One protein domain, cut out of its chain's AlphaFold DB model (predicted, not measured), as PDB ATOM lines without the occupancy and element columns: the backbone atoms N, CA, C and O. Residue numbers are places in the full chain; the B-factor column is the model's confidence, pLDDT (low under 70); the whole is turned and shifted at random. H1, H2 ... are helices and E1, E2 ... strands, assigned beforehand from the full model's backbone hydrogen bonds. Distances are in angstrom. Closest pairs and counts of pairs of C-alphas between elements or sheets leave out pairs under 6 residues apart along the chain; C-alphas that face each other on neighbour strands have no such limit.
ATOM      1  N   GLN A  66      31.601 -54.348 -53.291       54.66
ATOM      2  CA  GLN A  66      31.093 -54.528 -51.925       54.66
ATOM      3  C   GLN A  66      29.898 -53.612 -51.623       54.66
ATOM      4  O   GLN A  66      28.932 -54.041 -50.983       54.66
ATOM      5  N   VAL A  67      29.929 -52.371 -52.110       54.81
ATOM      6  CA  VAL A  67      28.833 -51.403 -51.963       54.81
ATOM      7  C   VAL A  67      27.606 -51.847 -52.743       54.81
ATOM      8  O   VAL A  67      26.489 -51.842 -52.218       54.81
ATOM      9  N   GLU A  68      27.814 -52.259 -53.987       63.12
ATOM     10  CA  GLU A  68      26.758 -52.780 -54.837       63.12
ATOM     11  C   GLU A  68      26.141 -54.037 -54.218       63.12
ATOM     12  O   GLU A  68      24.918 -54.135 -54.119       63.12
ATOM     13  N   ASN A  69      26.960 -54.924 -53.651       66.19
ATOM     14  CA  ASN A  69      26.489 -56.093 -52.915       66.19
ATOM     15  C   ASN A  69      25.649 -55.705 -51.681       66.19
ATOM     16  O   ASN A  69      24.623 -56.336 -51.418       66.19
ATOM     17  N   ALA A  70      26.028 -54.672 -50.922       66.06
ATOM     18  CA  ALA A  70      25.265 -54.208 -49.758       66.06
ATOM     19  C   ALA A  70      23.912 -53.586 -50.157       66.06
ATOM     20  O   ALA A  70      22.873 -53.919 -49.576       66.06
ATOM     21  N   LEU A  71      23.901 -52.734 -51.186       71.56
ATOM     22  CA  LEU A  71      22.681 -52.129 -51.726       71.56
ATOM     23  C   LEU A  71      21.750 -53.185 -52.337       71.56
ATOM     24  O   LEU A  71      20.544 -53.144 -52.095       71.56
ATOM     25  N   GLN A  72      22.298 -54.162 -53.063       74.38
ATOM     26  CA  GLN A  72      21.540 -55.291 -53.606       74.38
ATOM     27  C   GLN A  72      20.926 -56.145 -52.493       74.38
ATOM     28  O   GLN A  72      19.753 -56.508 -52.580       74.38
ATOM     29  N   ARG A  73      21.656 -56.417 -51.404       76.12
ATOM     30  CA  ARG A  73      21.099 -57.135 -50.244       76.12
ATOM     31  C   ARG A  73      19.927 -56.379 -49.625       76.12
ATOM     32  O   ARG A  73      18.883 -56.983 -49.404       76.12
ATOM     33  N   MET A  74      20.058 -55.068 -49.401       79.31
ATOM     34  CA  MET A  74      18.951 -54.237 -48.905       79.31
ATOM     35  C   MET A  74      17.756 -54.229 -49.862       79.31
ATOM     36  O   MET A  74      16.615 -54.288 -49.417       79.31
ATOM     37  N   ALA A  75      18.014 -54.199 -51.168       84.88
ATOM     38  CA  ALA A  75      16.995 -54.259 -52.212       84.88
ATOM     39  C   ALA A  75      16.212 -55.577 -52.258       84.88
ATOM     40  O   ALA A  75      15.091 -55.606 -52.767       84.88
ATOM     41  N   MET A  76      16.797 -56.662 -51.754       83.44
ATOM     42  CA  MET A  76      16.154 -57.974 -51.670       83.44
ATOM     43  C   MET A  76      15.410 -58.189 -50.347       83.44
ATOM     44  O   MET A  76      14.706 -59.188 -50.201       83.44
ATOM     45  N   ARG A  77      15.543 -57.265 -49.388       83.69
ATOM     46  CA  ARG A  77      14.779 -57.281 -48.137       83.69
ATOM     47  C   ARG A  77      13.355 -56.737 -48.359       83.69
ATOM     48  O   ARG A  77      13.145 -55.935 -49.278       83.69
ATOM     49  N   PRO A  78      12.385 -57.142 -47.517       86.25
ATOM     50  CA  PRO A  78      11.048 -56.550 -47.513       86.25
ATOM     51  C   PRO A  78      11.084 -55.021 -47.333       86.25
ATOM     52  O   PRO A  78      12.034 -54.508 -46.736       86.25
ATOM     53  N   PRO A  79      10.065 -54.279 -47.807       89.81
ATOM     54  CA  PRO A  79       9.953 -52.847 -47.553       89.81
ATOM     55  C   PRO A  79       9.972 -52.522 -46.059       89.81
ATOM     56  O   PRO A  79       9.316 -53.181 -45.252       89.81
ATOM     57  N   LEU A  80      10.684 -51.457 -45.704       89.94
ATOM     58  CA  LEU A  80      10.740 -50.953 -44.343       89.94
ATOM     59  C   LEU A  80       9.443 -50.214 -44.022       89.94
ATOM     60  O   LEU A  80       9.030 -49.327 -44.772       89.94
ATOM     61  N   HIS A  81       8.804 -50.565 -42.912       92.69
ATOM     62  CA  HIS A  81       7.622 -49.849 -42.454       92.69
ATOM     63  C   HIS A  81       8.047 -48.632 -41.629       92.69
ATOM     64  O   HIS A  81       8.676 -48.773 -40.580       92.69
ATOM     65  N   CYS A  82       7.691 -47.444 -42.111       94.00
ATOM     66  CA  CYS A  82       7.977 -46.178 -41.454       94.00
ATOM     67  C   CYS A  82       6.681 -45.444 -41.097       94.00
ATOM     68  O   CYS A  82       5.746 -45.394 -41.897       94.00
ATOM     69  N   ILE A  83       6.650 -44.825 -39.922       96.00
ATOM     70  CA  ILE A  83       5.632 -43.865 -39.504       96.00
ATOM     71  C   ILE A  83       6.287 -42.489 -39.467       96.00
ATOM     72  O   ILE A  83       7.312 -42.294 -38.815       96.00
ATOM     73  N   PHE A  84       5.685 -41.542 -40.169       95.88
ATOM     74  CA  PHE A  84       6.133 -40.164 -40.244       95.88
ATOM     75  C   PHE A  84       5.194 -39.248 -39.465       95.88
ATOM     76  O   PHE A  84       3.973 -39.421 -39.498       95.88
ATOM     77  N   TYR A  85       5.779 -38.261 -38.798       95.06
ATOM     78  CA  TYR A  85       5.087 -37.243 -38.017       95.06
ATOM     79  C   TYR A  85       5.429 -35.865 -38.568       95.06
ATOM     80  O   TYR A  85       6.603 -35.545 -38.760       95.06
ATOM     81  N   TYR A  86       4.417 -35.032 -38.776       94.19
ATOM     82  CA  TYR A  86       4.602 -33.620 -39.088       94.19
ATOM     83  C   TYR A  86       3.435 -32.819 -38.522       94.19
ATOM     84  O   TYR A  86       2.277 -33.121 -38.810       94.19
ATOM     85  N   GLU A  87       3.743 -31.821 -37.693       89.56
ATOM     86  CA  GLU A  87       2.749 -31.060 -36.927       89.56
ATOM     87  C   GLU A  87       1.780 -31.998 -36.182       89.56
ATOM     88  O   GLU A  87       2.205 -32.778 -35.331       89.56
ATOM     89  N   THR A  88       0.485 -31.950 -36.494       90.75
ATOM     90  CA  THR A  88      -0.547 -32.804 -35.888       90.75
ATOM     91  C   THR A  88      -0.868 -34.049 -36.715       90.75
ATOM     92  O   THR A  88      -1.784 -34.794 -36.374       90.75
ATOM     93  N   GLN A  89      -0.172 -34.264 -37.831       94.31
ATOM     94  CA  GLN A  89      -0.456 -35.332 -38.779       94.31
ATOM     95  C   GLN A  89       0.480 -36.527 -38.578       94.31
ATOM     96  O   GLN A  89       1.663 -36.376 -38.266       94.31
ATOM     97  N   VAL A  90      -0.057 -37.724 -38.824       95.94
ATOM     98  CA  VAL A  90       0.681 -38.992 -38.779       95.94
ATOM     99  C   VAL A  90       0.355 -39.795 -40.030       95.94
ATOM    100  O   VAL A  90      -0.820 -39.971 -40.363       95.94
ATOM    101  N   LYS A  91       1.383 -40.283 -40.726       96.06
ATOM    102  CA  LYS A  91       1.229 -41.090 -41.944       96.06
ATOM    103  C   LYS A  91       2.184 -42.272 -41.916       96.06
ATOM    104  O   LYS A  91       3.360 -42.118 -41.607       96.06
ATOM    105  N   SER A  92       1.684 -43.451 -42.262       94.88
ATOM    106  CA  SER A  92       2.490 -44.662 -42.419       94.88
ATOM    107  C   SER A  92       2.835 -44.890 -43.886       94.88
ATOM    108  O   SER A  92       1.976 -44.727 -44.753       94.88
ATOM    109  N   GLY A  93       4.061 -45.321 -44.162       92.19
ATOM    110  CA  GLY A  93       4.526 -45.663 -45.500       92.19
ATOM    111  C   GLY A  93       5.421 -46.895 -45.490       92.19
ATOM    112  O   GLY A  93       6.150 -47.147 -44.531       92.19
ATOM    113  N   GLN A  94       5.372 -47.657 -46.578       92.75
ATOM    114  CA  GLN A  94       6.317 -48.736 -46.839       92.75
ATOM    115  C   GLN A  94       7.380 -48.245 -47.813       92.75
ATOM    116  O   GLN A  94       7.068 -47.811 -48.920       92.75
ATOM    117  N   ILE A  95       8.639 -48.313 -47.394       92.06
ATOM    118  CA  ILE A  95       9.772 -47.797 -48.153       92.06
ATOM    119  C   ILE A  95      10.591 -48.977 -48.643       92.06
ATOM    120  O   ILE A  95      11.223 -49.685 -47.856       92.06
ATOM    121  N   GLN A  96      10.611 -49.185 -49.958       92.38
ATOM    122  CA  GLN A  96      11.519 -50.165 -50.534       92.38
ATOM    123  C   GLN A  96      12.944 -49.630 -50.421       92.38
ATOM    124  O   GLN A  96      13.292 -48.628 -51.046       92.38
ATOM    125  N   MET A  97      13.768 -50.309 -49.634       89.56
ATOM    126  CA  MET A  97      15.176 -49.965 -49.482       89.56
ATOM    127  C   MET A  97      16.000 -50.529 -50.653       89.56
ATOM    128  O   MET A  97      15.534 -51.463 -51.309       89.56
ATOM    129  N   PRO A  98      17.203 -49.994 -50.925       88.25
ATOM    130  CA  PRO A  98      17.762 -48.767 -50.354       88.25
ATOM    131  C   PRO A  98      17.046 -47.508 -50.867       88.25
ATOM    132  O   PRO A  98      16.415 -47.507 -51.924       88.25
ATOM    133  N   LEU A  99      17.174 -46.420 -50.114       86.12
ATOM    134  CA  LEU A  99      16.927 -45.074 -50.601       86.12
ATOM    135  C   LEU A  99      18.052 -44.671 -51.550       86.12
ATOM    136  O   LEU A  99      19.229 -44.625 -51.183       86.12
ATOM    137  N   LEU A 100      17.672 -44.384 -52.781       82.25
ATOM    138  CA  LEU A 100      18.564 -44.016 -53.867       82.25
ATOM    139  C   LEU A 100      18.254 -42.580 -54.240       82.25
ATOM    140  O   LEU A 100      17.092 -42.224 -54.294       82.25
ATOM    141  N   TYR A 101      19.216 -41.726 -54.544       70.19
ATOM    142  CA  TYR A 101      18.814 -40.420 -55.066       70.19
ATOM    143  C   TYR A 101      18.484 -40.473 -56.567       70.19
ATOM    144  O   TYR A 101      17.662 -39.694 -57.033       70.19
ATOM    145  N   GLU A 102      19.073 -41.413 -57.310       72.81
ATOM    146  CA  GLU A 102      18.717 -41.716 -58.700       72.81
ATOM    147  C   GLU A 102      18.551 -43.219 -58.847       72.81
ATOM    148  O   GLU A 102      19.232 -43.991 -58.171       72.81
ATOM    149  N   LYS A 103      17.639 -43.611 -59.729       74.44
ATOM    150  CA  LYS A 103      17.242 -44.993 -59.958       74.44
ATOM    151  C   LYS A 103      17.329 -45.264 -61.455       74.44
ATOM    152  O   LYS A 103      16.641 -44.595 -62.224       74.44
ATOM    153  N   THR A 104      18.172 -46.210 -61.857       74.75
ATOM    154  CA  THR A 104      18.162 -46.756 -63.222       74.75
ATOM    155  C   THR A 104      17.034 -47.785 -63.355       74.75
ATOM    156  O   THR A 104      16.548 -48.300 -62.346       74.75
ATOM    157  N   GLU A 105      16.589 -48.094 -64.578       69.88
ATOM    158  CA  GLU A 105      15.414 -48.958 -64.818       69.88
ATOM    159  C   GLU A 105      15.507 -50.334 -64.131       69.88
ATOM    160  O   GLU A 105      14.499 -50.876 -63.684       69.88
ATOM    161  N   ASN A 106      16.725 -50.860 -63.967       70.00
ATOM    162  CA  ASN A 106      16.972 -52.180 -63.384       70.00
ATOM    163  C   ASN A 106      17.237 -52.157 -61.868       70.00
ATOM    164  O   ASN A 106      17.358 -53.214 -61.248       70.00
ATOM    165  N   GLN A 107      17.340 -50.978 -61.250       75.62
ATOM    166  CA  GLN A 107      17.721 -50.858 -59.846       75.62
ATOM    167  C   GLN A 107      16.488 -50.898 -58.935       75.62
ATOM    168  O   GLN A 107      15.558 -50.106 -59.073       75.62
ATOM    169  N   LYS A 108      16.470 -51.820 -57.968       82.00
ATOM    170  CA  LYS A 108      15.443 -51.882 -56.912       82.00
ATOM    171  C   LYS A 108      15.721 -50.839 -55.824       82.00
ATOM    172  O   LYS A 108      16.873 -50.507 -55.566       82.00
ATOM    173  N   GLY A 109      14.666 -50.343 -55.177       87.50
ATOM    174  CA  GLY A 109      14.751 -49.278 -54.174       87.50
ATOM    175  C   GLY A 109      13.785 -48.126 -54.445       87.50
ATOM    176  O   GLY A 109      13.111 -48.076 -55.487       87.50
ATOM    177  N   THR A 110      13.727 -47.200 -53.494       89.69
ATOM    178  CA  THR A 110      12.891 -45.996 -53.549       89.69
ATOM    179  C   THR A 110      13.776 -44.795 -53.833       89.69
ATOM    180  O   THR A 110      14.810 -44.614 -53.189       89.69
ATOM    181  N   ARG A 111      13.381 -43.958 -54.797       89.06
ATOM    182  CA  ARG A 111      14.107 -42.718 -55.062       89.06
ATOM    183  C   ARG A 111      13.822 -41.711 -53.943       89.06
ATOM    184  O   ARG A 111      12.669 -41.532 -53.573       89.06
ATOM    185  N   LEU A 112      14.835 -41.018 -53.434       84.19
ATOM    186  CA  LEU A 112      14.705 -40.014 -52.373       84.19
ATOM    187  C   LEU A 112      13.768 -38.884 -52.780       84.19
ATOM    188  O   LEU A 112      12.931 -38.492 -51.980       84.19
ATOM    189  N   MET A 113      13.863 -38.426 -54.031       83.00
ATOM    190  CA  MET A 113      12.935 -37.438 -54.580       83.00
ATOM    191  C   MET A 113      11.492 -37.959 -54.579       83.00
ATOM    192  O   MET A 113      10.580 -37.216 -54.245       83.00
ATOM    193  N   ASP A 114      11.271 -39.238 -54.894       90.06
ATOM    194  CA  ASP A 114       9.918 -39.813 -54.892       90.06
ATOM    195  C   ASP A 114       9.379 -39.929 -53.466       90.06
ATOM    196  O   ASP A 114       8.212 -39.630 -53.231       90.06
ATOM    197  N   LEU A 115      10.233 -40.303 -52.507       91.44
ATOM    198  CA  LEU A 115       9.880 -40.308 -51.090       91.44
ATOM    199  C   LEU A 115       9.556 -38.894 -50.593       91.44
ATOM    200  O   LEU A 115       8.551 -38.718 -49.914       91.44
ATOM    201  N   GLU A 116      10.374 -37.892 -50.924       90.06
ATOM    202  CA  GLU A 116      10.114 -36.502 -50.545       90.06
ATOM    203  C   GLU A 116       8.800 -36.007 -51.155       90.06
ATOM    204  O   GLU A 116       7.974 -35.456 -50.435       90.06
ATOM    205  N   LEU A 117       8.577 -36.218 -52.455       89.75
ATOM    206  CA  LEU A 117       7.347 -35.807 -53.133       89.75
ATOM    207  C   LEU A 117       6.120 -36.506 -52.549       89.75
ATOM    208  O   LEU A 117       5.115 -35.844 -52.302       89.75
ATOM    209  N   TRP A 118       6.216 -37.808 -52.275       94.25
ATOM    210  CA  TRP A 118       5.154 -38.556 -51.611       94.25
ATOM    211  C   TRP A 118       4.876 -38.002 -50.214       94.25
ATOM    212  O   TRP A 118       3.730 -37.718 -49.896       94.25
ATOM    213  N   LEU A 119       5.898 -37.774 -49.386       94.62
ATOM    214  CA  LEU A 119       5.714 -37.186 -48.057       94.62
ATOM    215  C   LEU A 119       5.099 -35.782 -48.143       94.62
ATOM    216  O   LEU A 119       4.198 -35.458 -47.376       94.62
ATOM    217  N   ARG A 120       5.544 -34.948 -49.085       93.31
ATOM    218  CA  ARG A 120       4.987 -33.604 -49.280       93.31
ATOM    219  C   ARG A 120       3.511 -33.641 -49.639       93.31
ATOM    220  O   ARG A 120       2.758 -32.848 -49.089       93.31
ATOM    221  N   ASP A 121       3.120 -34.564 -50.507       94.06
ATOM    222  CA  ASP A 121       1.724 -34.816 -50.852       94.06
ATOM    223  C   ASP A 121       0.928 -35.326 -49.640       94.06
ATOM    224  O   ASP A 121      -0.104 -34.767 -49.292       94.06
ATOM    225  N   GLN A 122       1.445 -36.321 -48.914       95.38
ATOM    226  CA  GLN A 122       0.738 -36.923 -47.779       95.38
ATOM    227  C   GLN A 122       0.505 -35.980 -46.595       95.38
ATOM    228  O   GLN A 122      -0.432 -36.209 -45.826       95.38
ATOM    229  N   PHE A 123       1.374 -34.984 -46.420       95.50
ATOM    230  CA  PHE A 123       1.336 -34.022 -45.318       95.50
ATOM    231  C   PHE A 123       0.882 -32.619 -45.748       95.50
ATOM    232  O   PHE A 123       0.941 -31.702 -44.928       95.50
ATOM    233  N   ASP A 124       0.453 -32.441 -47.003       93.12
ATOM    234  CA  ASP A 124       0.063 -31.146 -47.580       93.12
ATOM    235  C   ASP A 124       1.138 -30.054 -47.385       93.12
ATOM    236  O   ASP A 124       0.848 -28.897 -47.065       93.12
ATOM    237  N   ILE A 125       2.416 -30.417 -47.553       90.44
ATOM    238  CA  ILE A 125       3.538 -29.499 -47.316       90.44
ATOM    239  C   ILE A 125       3.478 -28.337 -48.324       90.44
ATOM    240  O   ILE A 125       3.505 -28.586 -49.537       90.44
ATOM    241  N   PRO A 126       3.490 -27.068 -47.861       85.69
ATOM    242  CA  PRO A 126       3.341 -25.906 -48.729       85.69
ATOM    243  C   PRO A 126       4.331 -25.862 -49.897       85.69
ATOM    244  O   PRO A 126       5.513 -26.209 -49.781       85.69
ATOM    245  N   ALA A 127       3.857 -25.360 -51.039       78.62
ATOM    246  CA  ALA A 127       4.716 -25.059 -52.176       78.62
ATOM    247  C   ALA A 127       5.786 -24.031 -51.766       78.62
ATOM    248  O   ALA A 127       5.471 -22.971 -51.236       78.62
ATOM    249  N   GLY A 128       7.060 -24.356 -52.010       78.81
ATOM    250  CA  GLY A 128       8.196 -23.552 -51.551       78.81
ATOM    251  C   GLY A 128       8.857 -24.066 -50.271       78.81
ATOM    252  O   GLY A 128       9.901 -23.538 -49.906       78.81
ATOM    253  N   SER A 129       8.329 -25.117 -49.642       83.75
ATOM    254  CA  SER A 129       8.982 -25.833 -48.542       83.75
ATOM    255  C   SER A 129       9.538 -27.188 -48.996       83.75
ATOM    256  O   SER A 129       9.022 -27.800 -49.933       83.75
ATOM    257  N   SER A 130      10.602 -27.653 -48.339       83.19
ATOM    258  CA  SER A 130      11.241 -28.956 -48.580       83.19
ATOM    259  C   SER A 130      11.421 -29.718 -47.268       83.19
ATOM    260  O   SER A 130      11.568 -29.115 -46.198       83.19
ATOM    261  N   ILE A 131      11.391 -31.050 -47.347       88.25
ATOM    262  CA  ILE A 131      11.697 -31.920 -46.209       88.25
ATOM    263  C   ILE A 131      13.215 -31.995 -46.102       88.25
ATOM    264  O   ILE A 131      13.879 -32.749 -46.808       88.25
ATOM    265  N   PHE A 132      13.769 -31.180 -45.212       80.50
ATOM    266  CA  PHE A 132      15.206 -31.025 -45.054       80.50
ATOM    267  C   PHE A 132      15.855 -32.254 -44.404       80.50
ATOM    268  O   PHE A 132      16.962 -32.648 -44.769       80.50
ATOM    269  N   ALA A 133      15.180 -32.843 -43.416       85.88
ATOM    270  CA  ALA A 133      15.715 -33.930 -42.607       85.88
ATOM    271  C   ALA A 133      14.600 -34.701 -41.883       85.88
ATOM    272  O   ALA A 133      13.434 -34.304 -41.892       85.88
ATOM    273  N   VAL A 134      14.987 -35.790 -41.225       88.00
ATOM    274  CA  VAL A 134      14.168 -36.573 -40.299       88.00
ATOM    275  C   VAL A 134      14.861 -36.695 -38.946       88.00
ATOM    276  O   VAL A 134      16.089 -36.738 -38.866       88.00
ATOM    277  N   VAL A 135      14.075 -36.775 -37.879       86.25
ATOM    278  CA  VAL A 135      14.540 -37.059 -36.513       86.25
ATOM    279  C   VAL A 135      13.817 -38.317 -36.032       86.25
ATOM    280  O   VAL A 135      12.605 -38.400 -36.231       86.25
ATOM    281  N   PRO A 136      14.487 -39.313 -35.428       84.81
ATOM    282  CA  PRO A 136      13.796 -40.434 -34.801       84.81
ATOM    283  C   PRO A 136      12.809 -39.909 -33.752       84.81
ATOM    284  O   PRO A 136      13.189 -39.145 -32.869       84.81
ATOM    285  N   ALA A 137      11.537 -40.295 -33.847       82.88
ATOM    286  CA  ALA A 137      10.488 -39.740 -32.987       82.88
ATOM    287  C   ALA A 137      10.707 -40.070 -31.498       82.88
ATOM    288  O   ALA A 137      10.275 -39.323 -30.624       82.88
ATOM    289  N   GLU A 138      11.412 -41.166 -31.219       75.75
ATOM    290  CA  GLU A 138      11.771 -41.614 -29.870       75.75
ATOM    291  C   GLU A 138      12.996 -40.869 -29.298       75.75
ATOM    292  O   GLU A 138      13.241 -40.917 -28.095       75.75
ATOM    293  N   GLU A 139      13.734 -40.125 -30.130       74.19
ATOM    294  CA  GLU A 139      14.957 -39.409 -29.757       74.19
ATOM    295  C   GLU A 139      14.911 -37.945 -30.224       74.19
ATOM    296  O   GLU A 139      15.722 -37.500 -31.032       74.19
ATOM    297  N   LEU A 140      13.971 -37.145 -29.711       59.88
ATOM    298  CA  LEU A 140      13.793 -35.748 -30.153       59.88
ATOM    299  C   LEU A 140      14.998 -34.821 -29.886       59.88
ATOM    300  O   LEU A 140      15.049 -33.719 -30.428       59.88
ATOM    301  N   TYR A 141      15.964 -35.249 -29.066       65.69
ATOM    302  CA  TYR A 141      17.229 -34.534 -28.850       65.69
ATOM    303  C   TYR A 141      18.304 -34.872 -29.892       65.69
ATOM    304  O   TYR A 141      19.351 -34.221 -29.921       65.69
ATOM    305  N   SER A 142      18.066 -35.876 -30.737       62.84
ATOM    306  CA  SER A 142      18.988 -36.266 -31.796       62.84
ATOM    307  C   SER A 142      19.011 -35.203 -32.902       62.84
ATOM    308  O   SER A 142      17.965 -34.654 -33.269       62.84
ATOM    309  N   PRO A 143      20.196 -34.868 -33.445       71.56
ATOM    310  CA  PRO A 143      20.294 -33.892 -34.520       71.56
ATOM    311  C   PRO A 143      19.518 -34.379 -35.756       71.56
ATOM    312  O   PRO A 143      19.495 -35.581 -36.023       71.56
ATOM    313  N   PRO A 144      18.912 -33.472 -36.545       75.31
ATOM    314  CA  PRO A 144      18.230 -33.852 -37.776       75.31
ATOM    315  C   PRO A 144      19.165 -34.566 -38.753       75.31
ATOM    316  O   PRO A 144      20.233 -34.051 -39.091       75.31
ATOM    317  N   TYR A 145      18.735 -35.724 -39.250       77.44
ATOM    318  CA  TYR A 145      19.475 -36.517 -40.225       77.44
ATOM    319  C   TYR A 145      18.876 -36.356 -41.625       77.44
ATOM    320  O   TYR A 145      17.654 -36.406 -41.775       77.44
ATOM    321  N   PRO A 146      19.689 -36.227 -42.684       81.69
ATOM    322  CA  PRO A 146      19.185 -36.311 -44.051       81.69
ATOM    323  C   PRO A 146      18.435 -37.632 -44.293       81.69
ATOM    324  O   PRO A 146      18.859 -38.676 -43.798       81.69
ATOM    325  N   LEU A 147      17.373 -37.616 -45.108       82.56
ATOM    326  CA  LEU A 147      16.546 -38.801 -45.419       82.56
ATOM    327  C   LEU A 147      17.372 -40.028 -45.843       82.56
ATOM    328  O   LEU A 147      17.052 -41.153 -45.467       82.56
ATOM    329  N   VAL A 148      18.472 -39.827 -46.578       80.75
ATOM    330  CA  VAL A 148      19.361 -40.919 -47.010       80.75
ATOM    331  C   VAL A 148      19.941 -41.724 -45.840       80.75
ATOM    332  O   VAL A 148      20.221 -42.910 -45.999       80.75
ATOM    333  N   MET A 149      20.084 -41.127 -44.650       78.31
ATOM    334  CA  MET A 149      20.612 -41.816 -43.468       78.31
ATOM    335  C   MET A 149      19.687 -42.925 -42.955       78.31
ATOM    336  O   MET A 149      20.146 -43.799 -42.217       78.31
ATOM    337  N   ILE A 150      18.429 -42.980 -43.411       84.88
ATOM    338  CA  ILE A 150      17.546 -44.132 -43.184       84.88
ATOM    339  C   ILE A 150      18.177 -45.416 -43.753       84.88
ATOM    340  O   ILE A 150      17.971 -46.486 -43.186       84.88
ATOM    341  N   ASN A 151      19.024 -45.340 -44.792       81.94
ATOM    342  CA  ASN A 151      19.786 -46.497 -45.277       81.94
ATOM    343  C   ASN A 151      20.683 -47.107 -44.202       81.94
ATOM    344  O   ASN A 151      20.729 -48.325 -44.069       81.94
ATOM    345  N   THR A 152      21.369 -46.273 -43.422       74.00
ATOM    346  CA  THR A 152      22.249 -46.730 -42.340       74.00
ATOM    347  C   THR A 152      21.440 -47.403 -41.236       74.00
ATOM    348  O   THR A 152      21.829 -48.459 -40.734       74.00
ATOM    349  N   VAL A 153      20.291 -46.819 -40.883       78.06
ATOM    350  CA  VAL A 153      19.375 -47.394 -39.890       78.06
ATOM    351  C   VAL A 153      18.848 -48.743 -40.381       78.06
ATOM    352  O   VAL A 153      18.974 -49.743 -39.680       78.06
ATOM    353  N   ALA A 154      18.340 -48.800 -41.611       80.56
ATOM    354  CA  ALA A 154      17.818 -50.020 -42.214       80.56
ATOM    355  C   ALA A 154      18.894 -51.100 -42.373       80.56
ATOM    356  O   ALA A 154      18.636 -52.255 -42.060       80.56
ATOM    357  N   GLY A 155      20.112 -50.742 -42.793       75.56
ATOM    358  CA  GLY A 155      21.232 -51.678 -42.898       75.56
ATOM    359  C   GLY A 155      21.560 -52.329 -41.553       75.56
ATOM    360  O   GLY A 155      21.670 -53.550 -41.467       75.56
ATOM    361  N   ARG A 156      21.611 -51.532 -40.476       74.75
ATOM    362  CA  ARG A 156      21.807 -52.036 -39.104       74.75
ATOM    363  C   ARG A 156      20.658 -52.919 -38.631       74.75
ATOM    364  O   ARG A 156      20.903 -53.937 -37.989       74.75
ATOM    365  N   LEU A 157      19.418 -52.542 -38.930       75.94
ATOM    366  CA  LEU A 157      18.249 -53.342 -38.574       75.94
ATOM    367  C   LEU A 157      18.237 -54.677 -39.317       75.94
ATOM    368  O   LEU A 157      18.070 -55.717 -38.693       75.94
ATOM    369  N   TYR A 158      18.484 -54.668 -40.624       80.25
ATOM    370  CA  TYR A 158      18.520 -55.883 -41.428       80.25
ATOM    371  C   TYR A 158      19.674 -56.815 -41.068       80.25
ATOM    372  O   TYR A 158      19.555 -58.007 -41.325       80.25
ATOM    373  N   ALA A 159      20.775 -56.321 -40.501       74.62
ATOM    374  CA  ALA A 159      21.829 -57.186 -39.967       74.62
ATOM    375  C   ALA A 159      21.400 -57.867 -38.654       74.62
ATOM    376  O   ALA A 159      21.735 -59.018 -38.405       74.62
ATOM    377  N   ARG A 160      20.631 -57.166 -37.813       71.69
ATOM    378  CA  ARG A 160      20.273 -57.627 -36.460       71.69
ATOM    379  C   ARG A 160      18.985 -58.440 -36.385       71.69
ATOM    380  O   ARG A 160      18.811 -59.197 -35.434       71.69
ATOM    381  N   PHE A 161      18.069 -58.255 -37.332       67.69
ATOM    382  CA  PHE A 161      16.730 -58.834 -37.288       67.69
ATOM    383  C   PHE A 161      16.457 -59.736 -38.494       67.69
ATOM    384  O   PHE A 161      16.854 -59.453 -39.625       67.69
ATOM    385  N   GLU A 162      15.720 -60.818 -38.246       70.56
ATOM    386  CA  GLU A 162      15.134 -61.655 -39.294       70.56
ATOM    387  C   GLU A 162      14.139 -60.844 -40.144       70.56
ATOM    388  O   GLU A 162      13.529 -59.889 -39.658       70.56
ATOM    389  N   ASN A 163      13.933 -61.251 -41.402       67.88
ATOM    390  CA  ASN A 163      13.075 -60.547 -42.372       67.88
ATOM    391  C   ASN A 163      11.674 -60.205 -41.838       67.88
ATOM    392  O   ASN A 163      11.132 -59.157 -42.170       67.88
ATOM    393  N   GLU A 164      11.093 -61.085 -41.024       66.31
ATOM    394  CA  GLU A 164       9.727 -60.957 -40.505       66.31
ATOM    395  C   GLU A 164       9.640 -60.122 -39.217       66.31
ATOM    396  O   GLU A 164       8.546 -59.821 -38.748       66.31
ATOM    397  N   ARG A 165      10.784 -59.744 -38.629       70.69
ATOM    398  CA  ARG A 165      10.873 -59.083 -37.316       70.69
ATOM    399  C   ARG A 165      11.448 -57.671 -37.375       70.69
ATOM    400  O   ARG A 165      11.821 -57.121 -36.340       70.69
ATOM    401  N   VAL A 166      11.556 -57.088 -38.566       75.62
ATOM    402  CA  VAL A 166      12.102 -55.737 -38.727       75.62
ATOM    403  C   VAL A 166      11.158 -54.735 -38.044       75.62
ATOM    404  O   VAL A 166       9.974 -54.696 -38.386       75.62
ATOM    405  N   PRO A 167      11.640 -53.946 -37.067       80.56
ATOM    406  CA  PRO A 167      10.790 -53.033 -36.313       80.56
ATOM    407  C   PRO A 167      10.286 -51.875 -37.182       80.56
ATOM    408  O   PRO A 167      10.934 -51.468 -38.149       80.56
ATOM    409  N   VAL A 168       9.131 -51.324 -36.800       89.19
ATOM    410  CA  VAL A 168       8.578 -50.110 -37.412       89.19
ATOM    411  C   VAL A 168       9.423 -48.915 -36.986       89.19
ATOM    412  O   VAL A 168       9.635 -48.700 -35.795       89.19
ATOM    413  N   LEU A 169       9.893 -48.131 -37.953       90.06
ATOM    414  CA  LEU A 169      10.653 -46.916 -37.675       90.06
ATOM    415  C   LEU A 169       9.735 -45.705 -37.567       90.06
ATOM    416  O   LEU A 169       8.844 -45.524 -38.388       90.06
ATOM    417  N   GLN A 170       9.985 -44.847 -36.584       93.06
ATOM    418  CA  GLN A 170       9.183 -43.654 -36.328       93.06
ATOM    419  C   GLN A 170      10.039 -42.400 -36.523       93.06
ATOM    420  O   GLN A 170      11.081 -42.261 -35.883       93.06
ATOM    421  N   PHE A 171       9.608 -41.480 -37.386       93.19
ATOM    422  CA  PHE A 171      10.368 -40.287 -37.757       93.19
ATOM    423  C   PHE A 171       9.521 -39.013 -37.715       93.19
ATOM    424  O   PHE A 171       8.478 -38.934 -38.353       93.19
ATOM    425  N   ALA A 172      10.004 -37.974 -37.042       92.62
ATOM    426  CA  ALA A 172       9.500 -36.614 -37.186       92.62
ATOM    427  C   ALA A 172      10.161 -35.921 -38.389       92.62
ATOM    428  O   ALA A 172      11.385 -35.953 -38.537       92.62
ATOM    429  N   LEU A 173       9.357 -35.299 -39.253       93.06
ATOM    430  CA  LEU A 173       9.829 -34.551 -40.416       93.06
ATOM    431  C   LEU A 173      10.307 -33.157 -40.005       93.06
ATOM    432  O   LEU A 173       9.616 -32.424 -39.298       93.06
ATOM    433  N   VAL A 174      11.466 -32.753 -40.526       89.69
ATOM    434  CA  VAL A 174      11.976 -31.383 -40.418       89.69
ATOM    435  C   VAL A 174      11.744 -30.682 -41.747       89.69
ATOM    436  O   VAL A 174      12.497 -30.864 -42.703       89.69
ATOM    437  N   VAL A 175      10.692 -29.868 -41.805       88.69
ATOM    438  CA  VAL A 175      10.313 -29.101 -42.996       88.69
ATOM    439  C   VAL A 175      10.886 -27.689 -42.906       88.69
ATOM    440  O   VAL A 175      10.847 -27.050 -41.851       88.69
ATOM    441  N   ARG A 176      11.455 -27.197 -44.008       84.06
ATOM    442  CA  ARG A 176      12.015 -25.844 -44.107       84.06
ATOM    443  C   ARG A 176      11.435 -25.104 -45.296       84.06
ATOM    444  O   ARG A 176      11.369 -25.646 -46.396       84.06
ATOM    445  N   GLU A 177      11.067 -23.849 -45.067       80.62
ATOM    446  CA  GLU A 177      10.680 -22.933 -46.131       80.62
ATOM    447  C   GLU A 177      11.929 -22.494 -46.910       80.62
ATOM    448  O   GLU A 177      12.874 -21.933 -46.356       80.62
ATOM    449  N   MET A 178      11.938 -22.757 -48.214       69.19
ATOM    450  CA  MET A 178      13.065 -22.461 -49.101       69.19
ATOM    451  C   MET A 178      13.052 -21.009 -49.595       69.19
ATOM    452  O   MET A 178      14.067 -20.526 -50.098       69.19
ATOM    453  N   SER A 179      11.932 -20.292 -49.438       63.97
ATOM    454  CA  SER A 179      11.821 -18.863 -49.774       63.97
ATOM    455  C   SER A 179      12.813 -18.012 -48.959       63.97
ATOM    456  O   SER A 179      13.378 -17.044 -49.476       63.97
ATOM    457  N   LEU A 180      13.099 -18.439 -47.723       57.94
ATOM    458  CA  LEU A 180      13.987 -17.764 -46.778       57.94
ATOM    459  C   LEU A 180      15.461 -17.816 -47.200       57.94
ATOM    460  O   LEU A 180      16.230 -16.954 -46.791       57.94
ATOM    461  N   LEU A 181      15.866 -18.753 -48.068       55.41
ATOM    462  CA  LEU A 181      17.249 -18.824 -48.567       55.41
ATOM    463  C   LEU A 181      17.632 -17.624 -49.441       55.41
ATOM    464  O   LEU A 181      18.814 -17.323 -49.588       55.41
ATOM    465  N   LYS A 182      16.643 -16.950 -50.043       53.62
ATOM    466  CA  LYS A 182      16.856 -15.738 -50.850       53.62
ATOM    467  C   LYS A 182      16.691 -14.455 -50.042       53.62
ATOM    468  O   LYS A 182      16.983 -13.378 -50.561       53.62
ATOM    469  N   GLN A 183      16.201 -14.548 -48.808       56.50
ATOM    470  CA  GLN A 183      16.046 -13.383 -47.955       56.50
ATOM    471  C   GLN A 183      17.392 -13.063 -47.297       56.50
ATOM    472  O   GLN A 183      18.044 -13.961 -46.758       56.50
TER     473      GLN A 183
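AT A GLANCE: This is residues 66 to 183 of the 389 residues of an uncharacterized protein of Globisporangium ultimum (strain ATCC 200006 / CBS 805.95 / DAOM BR144) (UniProt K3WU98). A strongly twisted sheet of four strands has two helices, H2 and H3, packed over one face; H1 is set about perpendicular to H3, and tiny H4 lies at the domain's opposite end. The 118 printed residues include four named helices and four named strands, in the order H1 E1 E2 H2 E3 H3 E4 H4. The mixed sheet runs E2 E1 E4 E3. The class is mixed, helices and strands; the whole is compact, with a radius of gyration of the C-alphas of 14.7 A and spans of 45 by 33 by 23 A.

IN THESE COORDINATES: Find C-alpha 66 at (31.093, -54.528, -51.925); H1 runs from there to residue 75, 14.1 A. Next come E1, residues 80 to 86, 19.1 A, E2, residues 89 to 95, 18.7 A, H2, residues 112 to 122, 15.0 A, and E3, residues 129 to 136, 20.6 A. H3 takes residues 147 to 160, 21.2 A, and E4 residues 169 to 177, 25.4 A. H4, residues 179 to 182, ends at (16.856, -15.738, -50.850).

HOW THE PARTS SIT: Begin at the hairpin E1 and E2, antiparallel, with N 84 and O 91 within hydrogen-bond range at 2.8 A. E1 and E4 are parallel, N 171 and O 83 at 2.8 A; E4 and E3 are antiparallel, N 174 and O 133 at 2.9 A. E2, H2 and E3 form a split strand-helix-strand unit, two strands of one sheet with a helix between them along the chain and E1 and E4 between them in the sheet; its crossover is right-handed. H2 and H3 are on one face, making two layers; the closest C-alphas of H2 and E3 are Glu 116 and Ile 131, 6.5 A, and of H3 and E3 Leu 147 and Ala 133, 5.7 A. H1 and H3 only just touch, with 3 pairs of C-alphas within 8 A, the closest Met 74 and Gly 155, 6.9 A. H1 and H4 are not on the sheet. Every O i to N i+4 pair is within range in H1 and H2, 8 of 10 in H3; H4 is too short for one.

THE WHOLE: The farthest C-alphas, Glu 162 and Gln 183, are 49.1 A apart. The printed part has no cut; E2 to H2 is the long link. Confidence is under 70 at 18 residues, among them 66 to 70 and 178 to 183.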